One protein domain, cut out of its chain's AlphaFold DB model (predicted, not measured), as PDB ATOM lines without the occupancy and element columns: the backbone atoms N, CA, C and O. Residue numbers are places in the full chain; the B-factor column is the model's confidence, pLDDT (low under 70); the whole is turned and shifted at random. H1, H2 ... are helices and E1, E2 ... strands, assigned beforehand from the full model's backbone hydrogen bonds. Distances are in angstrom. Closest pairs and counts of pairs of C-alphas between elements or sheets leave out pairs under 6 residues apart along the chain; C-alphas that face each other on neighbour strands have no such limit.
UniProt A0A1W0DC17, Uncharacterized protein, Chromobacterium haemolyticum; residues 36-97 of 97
ATOM      1  N   GLU A  36      22.447  -1.192  33.353       87.50
ATOM      2  CA  GLU A  36      21.648  -2.411  33.309       87.50
ATOM      3  C   GLU A  36      20.768  -2.535  34.564       87.50
ATOM      4  O   GLU A  36      21.132  -2.020  35.629       87.50
ATOM      5  N   PRO A  37      19.610  -3.211  34.472       88.81
ATOM      6  CA  PRO A  37      18.803  -3.540  35.637       88.81
ATOM      7  C   PRO A  37      19.604  -4.303  36.694       88.81
ATOM      8  O   PRO A  37      20.347  -5.229  36.370       88.81
ATOM      9  N   CYS A  38      19.424  -3.967  37.970       89.62
ATOM     10  CA  CYS A  38      19.997  -4.775  39.042       89.62
ATOM     11  C   CYS A  38      19.340  -6.165  39.064       89.62
ATOM     12  O   CYS A  38      18.120  -6.283  38.917       89.62
ATOM     13  N   THR A  39      20.126  -7.215  39.314       88.25
ATOM     14  CA  THR A  39      19.603  -8.577  39.467       88.25
ATOM     15  C   THR A  39      18.559  -8.624  40.583       88.25
ATOM     16  O   THR A  39      18.833  -8.269  41.730       88.25
ATOM     17  N   GLN A  40      17.351  -9.070  40.243       87.12
ATOM     18  CA  GLN A  40      16.225  -9.229  41.159       87.12
ATOM     19  C   GLN A  40      15.653 -10.632  40.986       87.12
ATOM     20  O   GLN A  40      15.521 -11.117  39.861       87.12
ATOM     21  N   GLU A  41      15.273 -11.282  42.083       90.31
ATOM     22  CA  GLU A  41      14.560 -12.550  41.968       90.31
ATOM     23  C   GLU A  41      13.167 -12.346  41.367       90.31
ATOM     24  O   GLU A  41      12.432 -11.431  41.749       90.31
ATOM     25  N   ALA A  42      12.759 -13.252  40.475       88.31
ATOM     26  CA  ALA A  42      11.435 -13.212  39.856       88.31
ATOM     27  C   ALA A  42      10.303 -13.235  40.902       88.31
ATOM     28  O   ALA A  42       9.334 -12.486  40.786       88.31
ATOM     29  N   SER A  43      10.463 -14.026  41.969       90.62
ATOM     30  CA  SER A  43       9.546 -14.089  43.120       90.62
ATOM     31  C   SER A  43       9.340 -12.717  43.778       90.62
ATOM     32  O   SER A  43       8.224 -12.334  44.137       90.62
ATOM     33  N   THR A  44      10.419 -11.946  43.889       91.81
ATOM     34  CA  THR A  44      10.438 -10.616  44.491       91.81
ATOM     35  C   THR A  44       9.744  -9.598  43.588       91.81
ATOM     36  O   THR A  44       8.913  -8.825  44.068       91.81
ATOM     37  N   LEU A  45       9.994  -9.654  42.277       90.88
ATOM     38  CA  LEU A  45       9.323  -8.796  41.297       90.88
ATOM     39  C   LEU A  45       7.809  -9.046  41.254       90.88
ATOM     40  O   LEU A  45       7.035  -8.090  41.265       90.88
ATOM     41  N   VAL A  46       7.373 -10.309  41.299       93.06
ATOM     42  CA  VAL A  46       5.947 -10.667  41.414       93.06
ATOM     43  C   VAL A  46       5.344 -10.085  42.695       93.06
ATOM     44  O   VAL A  46       4.245  -9.522  42.673       93.06
ATOM     45  N   ARG A  47       6.064 -10.170  43.822       93.19
ATOM     46  CA  ARG A  47       5.598  -9.617  45.100       93.19
ATOM     47  C   ARG A  47       5.439  -8.099  45.040       93.19
ATOM     48  O   ARG A  47       4.445  -7.582  45.539       93.19
ATOM     49  N   TYR A  48       6.368  -7.390  44.404       93.00
ATOM     50  CA  TYR A  48       6.262  -5.942  44.212       93.00
ATOM     51  C   TYR A  48       5.130  -5.551  43.267       93.00
ATOM     52  O   TYR A  48       4.399  -4.609  43.570       93.00
ATOM     53  N   ALA A  49       4.934  -6.300  42.181       91.94
ATOM     54  CA  ALA A  49       3.851  -6.055  41.235       91.94
ATOM     55  C   ALA A  49       2.458  -6.251  41.865       91.94
ATOM     56  O   ALA A  49       1.518  -5.534  41.536       91.94
ATOM     57  N   SER A  50       2.332  -7.206  42.791       92.81
ATOM     58  CA  SER A  50       1.082  -7.503  43.509       92.81
ATOM     59  C   SER A  50       0.859  -6.632  44.752       92.81
ATOM     60  O   SER A  50      -0.283  -6.451  45.167       92.81
ATOM     61  N   HIS A  51       1.920  -6.069  45.340       93.94
ATOM     62  CA  HIS A  51       1.852  -5.287  46.578       93.94
ATOM     63  C   HIS A  51       2.551  -3.928  46.418       93.94
ATOM     64  O   HIS A  51       3.727  -3.782  46.784       93.94
ATOM     65  N   PRO A  52       1.824  -2.887  45.970       88.56
ATOM     66  CA  PRO A  52       2.396  -1.563  45.732       88.56
ATOM     67  C   PRO A  52       3.099  -0.957  46.952       88.56
ATOM     68  O   PRO A  52       4.090  -0.254  46.803       88.56
ATOM     69  N   GLN A  53       2.641  -1.247  48.174       92.69
ATOM     70  CA  GLN A  53       3.276  -0.730  49.393       92.69
ATOM     71  C   GLN A  53       4.694  -1.282  49.600       92.69
ATOM     72  O   GLN A  53       5.599  -0.532  49.970       92.69
ATOM     73  N   LEU A  54       4.905  -2.573  49.316       91.88
ATOM     74  CA  LEU A  54       6.226  -3.202  49.394       91.88
ATOM     75  C   LEU A  54       7.156  -2.641  48.322       91.88
ATOM     76  O   LEU A  54       8.319  -2.360  48.607       91.88
ATOM     77  N   TYR A  55       6.624  -2.422  47.118       91.50
ATOM     78  CA  TYR A  55       7.351  -1.747  46.052       91.50
ATOM     79  C   TYR A  55       7.797  -0.344  46.490       91.50
ATOM     80  O   TYR A  55       8.990  -0.056  46.461       91.50
ATOM     81  N   GLN A  56       6.888   0.503  46.994       92.12
ATOM     82  CA  GLN A  56       7.229   1.865  47.437       92.12
ATOM     83  C   GLN A  56       8.259   1.895  48.575       92.12
ATOM     84  O   GLN A  56       9.075   2.812  48.636       92.12
ATOM     85  N   ALA A  57       8.246   0.907  49.473       91.62
ATOM     86  CA  ALA A  57       9.278   0.782  50.499       91.62
ATOM     87  C   ALA A  57      10.649   0.453  49.885       91.62
ATOM     88  O   ALA A  57      11.642   1.086  50.240       91.62
ATOM     89  N   ALA A  58      10.697  -0.479  48.931       90.00
ATOM     90  CA  ALA A  58      11.933  -0.900  48.278       90.00
ATOM     91  C   ALA A  58      12.575   0.210  47.424       90.00
ATOM     92  O   ALA A  58      13.797   0.304  47.373       90.00
ATOM     93  N   ARG A  59      11.774   1.113  46.835       91.75
ATOM     94  CA  ARG A  59      12.275   2.286  46.087       91.75
ATOM     95  C   ARG A  59      13.097   3.270  46.923       91.75
ATOM     96  O   ARG A  59      13.781   4.117  46.363       91.75
ATOM     97  N   LYS A  60      13.007   3.209  48.255       92.19
ATOM     98  CA  LYS A  60      13.762   4.102  49.150       92.19
ATOM     99  C   LYS A  60      15.216   3.671  49.325       92.19
ATOM    100  O   LYS A  60      16.011   4.430  49.874       92.19
ATOM    101  N   ILE A  61      15.551   2.454  48.908       89.00
ATOM    102  CA  ILE A  61      16.895   1.900  49.018       89.00
ATOM    103  C   ILE A  61      17.646   2.256  47.738       89.00
ATOM    104  O   ILE A  61      17.228   1.871  46.649       89.00
ATOM    105  N   SER A  62      18.745   2.996  47.880       88.94
ATOM    106  CA  SER A  62      19.565   3.387  46.735       88.94
ATOM    107  C   SER A  62      20.265   2.178  46.120       88.94
ATOM    108  O   SER A  62      20.923   1.415  46.830       88.94
ATOM    109  N   SER A  63      20.177   2.047  44.798       86.69
ATOM    110  CA  SER A  63      20.837   0.967  44.046       86.69
ATOM    111  C   SER A  63      22.293   1.281  43.685       86.69
ATOM    112  O   SER A  63      23.002   0.445  43.131       86.69
ATOM    113  N   GLY A  64      22.756   2.492  44.007       86.12
ATOM    114  CA  GLY A  64      24.101   2.951  43.691       86.12
ATOM    115  C   GLY A  64      24.317   3.290  42.207       86.12
ATOM    116  O   GLY A  64      23.376   3.438  41.421       86.12
ATOM    117  N   PRO A  65      25.580   3.496  41.799       85.94
ATOM    118  CA  PRO A  65      25.896   3.988  40.462       85.94
ATOM    119  C   PRO A  65      25.967   2.889  39.394       85.94
ATOM    120  O   PRO A  65      25.974   3.221  38.215       85.94
ATOM    121  N   THR A  66      26.022   1.611  39.771       88.25
ATOM    122  CA  THR A  66      26.402   0.510  38.870       88.25
ATOM    123  C   THR A  66      25.238  -0.125  38.119       88.25
ATOM    124  O   THR A  66      25.444  -0.644  37.030       88.25
ATOM    125  N   CYS A  67      24.028  -0.104  38.679       88.44
ATOM    126  CA  CYS A  67      22.840  -0.689  38.060       88.44
ATOM    127  C   CYS A  67      21.587   0.144  38.362       88.44
ATOM    128  O   CYS A  67      21.567   0.950  39.296       88.44
ATOM    129  N   SER A  68      20.548  -0.035  37.551       89.50
ATOM    130  CA  SER A  68      19.227   0.553  37.764       89.50
ATOM    131  C   SER A  68      18.384  -0.413  38.586       89.50
ATOM    132  O   SER A  68      17.932  -1.437  38.080       89.50
ATOM    133  N   GLY A  69      18.198  -0.125  39.871       90.69
ATOM    134  CA  GLY A  69      17.293  -0.898  40.718       90.69
ATOM    135  C   GLY A  69      15.974  -0.171  40.939       90.69
ATOM    136  O   GLY A  69      15.576   0.688  40.151       90.69
ATOM    137  N   LEU A  70      15.269  -0.547  42.005       91.06
ATOM    138  CA  LEU A  70      13.871  -0.153  42.217       91.06
ATOM    139  C   LEU A  70      13.692   1.351  42.446       91.06
ATOM    140  O   LEU A  70      12.666   1.922  42.070       91.06
ATOM    141  N   ASP A  71      14.697   2.007  43.019       91.12
ATOM    142  CA  ASP A  71      14.768   3.465  43.155       91.12
ATOM    143  C   ASP A  71      14.699   4.189  41.799       91.12
ATOM    144  O   ASP A  71      14.093   5.256  41.703       91.12
ATOM    145  N   ASN A  72      15.215   3.566  40.735       90.31
ATOM    146  CA  ASN A  72      15.183   4.059  39.356       90.31
ATOM    147  C   ASN A  72      14.086   3.407  38.503       90.31
ATOM    148  O   ASN A  72      14.080   3.560  37.285       90.31
ATOM    149  N   THR A  73      13.129   2.704  39.104       89.19
ATOM    150  CA  THR A  73      11.991   2.126  38.383       89.19
ATOM    151  C   THR A  73      10.841   3.134  38.271       89.19
ATOM    152  O   THR A  73      10.435   3.737  39.265       89.19
ATOM    153  N   GLN A  74      10.304   3.294  37.061       89.69
ATOM    154  CA  GLN A  74       9.100   4.063  36.738       89.69
ATOM    155  C   GLN A  74       7.822   3.291  37.082       89.69
ATOM    156  O   GLN A  74       6.890   3.855  37.654       89.69
ATOM    157  N   SER A  75       7.771   2.000  36.742       89.81
ATOM    158  CA  SER A  75       6.609   1.149  37.005       89.81
ATOM    159  C   SER A  75       6.975  -0.331  37.128       89.81
ATOM    160  O   SER A  75       7.957  -0.806  36.555       89.81
ATOM    161  N   VAL A  76       6.154  -1.055  37.890       91.38
ATOM    162  CA  VAL A  76       6.155  -2.517  37.982       91.38
ATOM    163  C   VAL A  76       4.715  -2.974  37.809       91.38
ATOM    164  O   VAL A  76       3.847  -2.568  38.582       91.38
ATOM    165  N   THR A  77       4.447  -3.792  36.800       91.50
ATOM    166  CA  THR A  77       3.100  -4.283  36.495       91.50
ATOM    167  C   THR A  77       3.109  -5.789  36.300       91.50
ATOM    168  O   THR A  77       4.121  -6.380  35.931       91.50
ATOM    169  N   ILE A  78       1.969  -6.422  36.567       93.06
ATOM    170  CA  ILE A  78       1.762  -7.847  36.332       93.06
ATOM    171  C   ILE A  78       0.609  -8.039  35.358       93.06
ATOM    172  O   ILE A  78      -0.408  -7.355  35.441       93.06
ATOM    173  N   SER A  79       0.785  -8.947  34.407       90.81
ATOM    174  CA  SER A  79      -0.228  -9.304  33.418       90.81
ATOM    175  C   SER A  79      -0.338 -10.816  33.318       90.81
ATOM    176  O   SER A  79       0.672 -11.517  33.279       90.81
ATOM    177  N   ASN A  80      -1.569 -11.318  33.257       89.12
ATOM    178  CA  ASN A  80      -1.815 -12.723  32.963       89.12
ATOM    179  C   ASN A  80      -1.702 -12.930  31.454       89.12
ATOM    180  O   ASN A  80      -2.359 -12.234  30.679       89.12
ATOM    181  N   VAL A  81      -0.889 -13.893  31.045       85.69
ATOM    182  CA  VAL A  81      -0.725 -14.275  29.645       85.69
ATOM    183  C   VAL A  81      -1.368 -15.634  29.426       85.69
ATOM    184  O   VAL A  81      -1.104 -16.593  30.151       85.69
ATOM    185  N   LYS A  82      -2.238 -15.713  28.419       80.88
ATOM    186  CA  LYS A  82      -2.764 -16.985  27.929       80.88
ATOM    187  C   LYS A  82      -1.976 -17.363  26.695       80.88
ATOM    188  O   LYS A  82      -1.982 -16.633  25.706       80.88
ATOM    189  N   THR A  83      -1.280 -18.485  26.765       72.62
ATOM    190  CA  THR A  83      -0.647 -19.054  25.578       72.62
ATOM    191  C   THR A  83      -1.677 -19.869  24.801       72.62
ATOM    192  O   THR A  83      -2.645 -20.381  25.367       72.62
ATOM    193  N   SER A  84      -1.471 -20.019  23.494       73.31
ATOM    194  CA  SER A  84      -2.330 -20.810  22.602       73.31
ATOM    195  C   SER A  84      -2.426 -22.299  22.976       73.31
ATOM    196  O   SER A  84      -3.235 -23.015  22.396       73.31
ATOM    197  N   GLN A  85      -1.640 -22.761  23.956       69.44
ATOM    198  CA  GLN A  85      -1.603 -24.141  24.452       69.44
ATOM    199  C   GLN A  85      -2.210 -24.309  25.859       69.44
ATOM    200  O   GLN A  85      -1.850 -25.235  26.578       69.44
ATOM    201  N   SER A  86      -3.122 -23.426  26.280       58.66
ATOM    202  CA  SER A  86      -3.824 -23.507  27.578       58.66
ATOM    203  C   SER A  86      -2.942 -23.367  28.826       58.66
ATOM    204  O   SER A  86      -3.447 -23.506  29.938       58.66
ATOM    205  N   ALA A  87      -1.653 -23.039  28.685       64.75
ATOM    206  CA  ALA A  87      -0.838 -22.636  29.822       64.75
ATOM    207  C   ALA A  87      -1.155 -21.175  30.169       64.75
ATOM    208  O   ALA A  87      -0.907 -20.265  29.364       64.75
ATOM    209  N   GLU A  88      -1.733 -20.972  31.354       77.12
ATOM    210  CA  GLU A  88      -1.869 -19.663  31.986       77.12
ATOM    211  C   GLU A  88      -0.544 -19.320  32.675       77.12
ATOM    212  O   GLU A  88      -0.019 -20.095  33.473       77.12
ATOM    213  N   GLY A  89       0.024 -18.169  32.324       82.75
ATOM    214  CA  GLY A  89       1.265 -17.661  32.896       82.75
ATOM    215  C   GLY A  89       1.107 -16.229  33.388       82.75
ATOM    216  O   GLY A  89       0.113 -15.559  33.107       82.75
ATOM    217  N   GLN A  90       2.113 -15.744  34.107       87.19
ATOM    218  CA  GLN A  90       2.194 -14.352  34.539       87.19
ATOM    219  C   GLN A  90       3.463 -13.725  33.976       87.19
ATOM    220  O   GLN A  90       4.545 -14.308  34.045       87.19
ATOM    221  N   THR A  91       3.328 -12.524  33.430       89.69
ATOM    222  CA  THR A  91       4.447 -11.683  33.016       89.69
ATOM    223  C   THR A  91       4.522 -10.495  33.954       89.69
ATOM    224  O   THR A  91       3.528  -9.796  34.155       89.69
ATOM    225  N   VAL A  92       5.704 -10.267  34.526       91.31
ATOM    226  CA  VAL A  92       6.002  -9.048  35.277       91.31
ATOM    227  C   VAL A  92       6.803  -8.121  34.378       91.31
ATOM    228  O   VAL A  92       7.862  -8.498  33.878       91.31
ATOM    229  N   THR A  93       6.296  -6.913  34.168       91.56
ATOM    230  CA  THR A  93       6.959  -5.870  33.389       91.56
ATOM    231  C   THR A  93       7.511  -4.822  34.342       91.56
ATOM    232  O   THR A  93       6.790  -4.299  35.189       91.56
ATOM    233  N   VAL A  94       8.799  -4.517  34.197       90.94
ATOM    234  CA  VAL A  94       9.499  -3.502  34.989       90.94
ATOM    235  C   VAL A  94      10.069  -2.466  34.033       90.94
ATOM    236  O   VAL A  94      10.784  -2.823  33.099       90.94
ATOM    237  N   VAL A  95       9.758  -1.193  34.262       90.38
ATOM    238  CA  VAL A  95      10.248  -0.079  33.443       90.38
ATOM    239  C   VAL A  95      11.207   0.755  34.276       90.38
ATOM    240  O   VAL A  95      10.805   1.297  35.301       90.38
ATOM    241  N   TYR A  96      12.462   0.865  33.848       88.00
ATOM    242  CA  TYR A  96      13.477   1.709  34.486       88.00
ATOM    243  C   TYR A  96      13.559   3.085  33.807       88.00
ATOM    244  O   TYR A  96      13.076   3.254  32.688       88.00
ATOM    245  N   ASN A  97      14.097   4.078  34.517       81.69
ATOM    246  CA  ASN A  97      14.467   5.387  33.962       81.69
ATOM    247  C   ASN A  97      15.795   5.318  33.210       81.69
ATOM    248  O   ASN A  97      16.654   4.498  33.613       81.69
TER     249      ASN A  97
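What this domain is: This is residues 36 to 97 of the 97 residues of an uncharacterized protein of Chromobacterium haemolyticum (UniProt A0A1W0DC17). A long, two-stranded hairpin, E1 and E2, has the short helix H1 packed on it, and H2 makes a corner with H1; the length of the domain runs from the stretch of residues 59 to 72 at one end to the link between E1 and E2 at the other. The stretch of residues 59 to 72, with no named element, leads from H2 back to the hairpin. The printed part has 62 residues, with named elements in the order H1, H2, E1, E2; the sheet, order E1 - E2, is antiparallel and the class is mixed, helices and strands. It is only just loose, close to compact, with a radius of gyration of the C-alphas of 13.0 A, and elongated, spanning 42 by 24 by 18 A.

Where its parts are: Strand E1, residues 73 to 82, is 26.3 A long and begins at C-alpha 73 (11.991, 2.126, 38.383). Strand E2, residues 88 to 96, is 26.4 A long and ends at C-alpha 96 (13.477, 1.709, 34.486). Helix H1, residues 42 to 50, is 12.4 A long and begins at C-alpha 42 (11.435, -13.212, 39.856). Helix H2, residues 52 to 58, is 9.9 A long.

How they stand to each other: E1 and E2 form a hairpin, antiparallel at 163 degrees; N 77 and O 93 are within hydrogen-bond range at 2.9 A, as are N 91 and O 79 at 2.8 A. The closest C-alphas of H1 and E1 are those of Ala 49 and Thr 77, 5.1 A apart; of H1 and E2, those of Val 46 and Val 92, 6.3 A. H1 and H2 touch only at the corner, closest at the C-alphas of Tyr 48 and Tyr 55, 4.7 A, with a steep tilt of 52 degrees, opposite ways. H2 and E1 are near each other, with 5 pairs of C-alphas within 10 A; H2 and E2 are apart. In H1 and H2 every O i to N i+4 pair is within hydrogen-bond range.

The domain as a whole: The two C-alphas farthest apart, those of Pro 65 and Ser 86, are 42.5 A apart. The printed part has no cut. The link from H2 to E1 is long, with 14 residues; the other two are tight. Residues 85 to 87, in the link from E1 to E2, have pLDDT under 70.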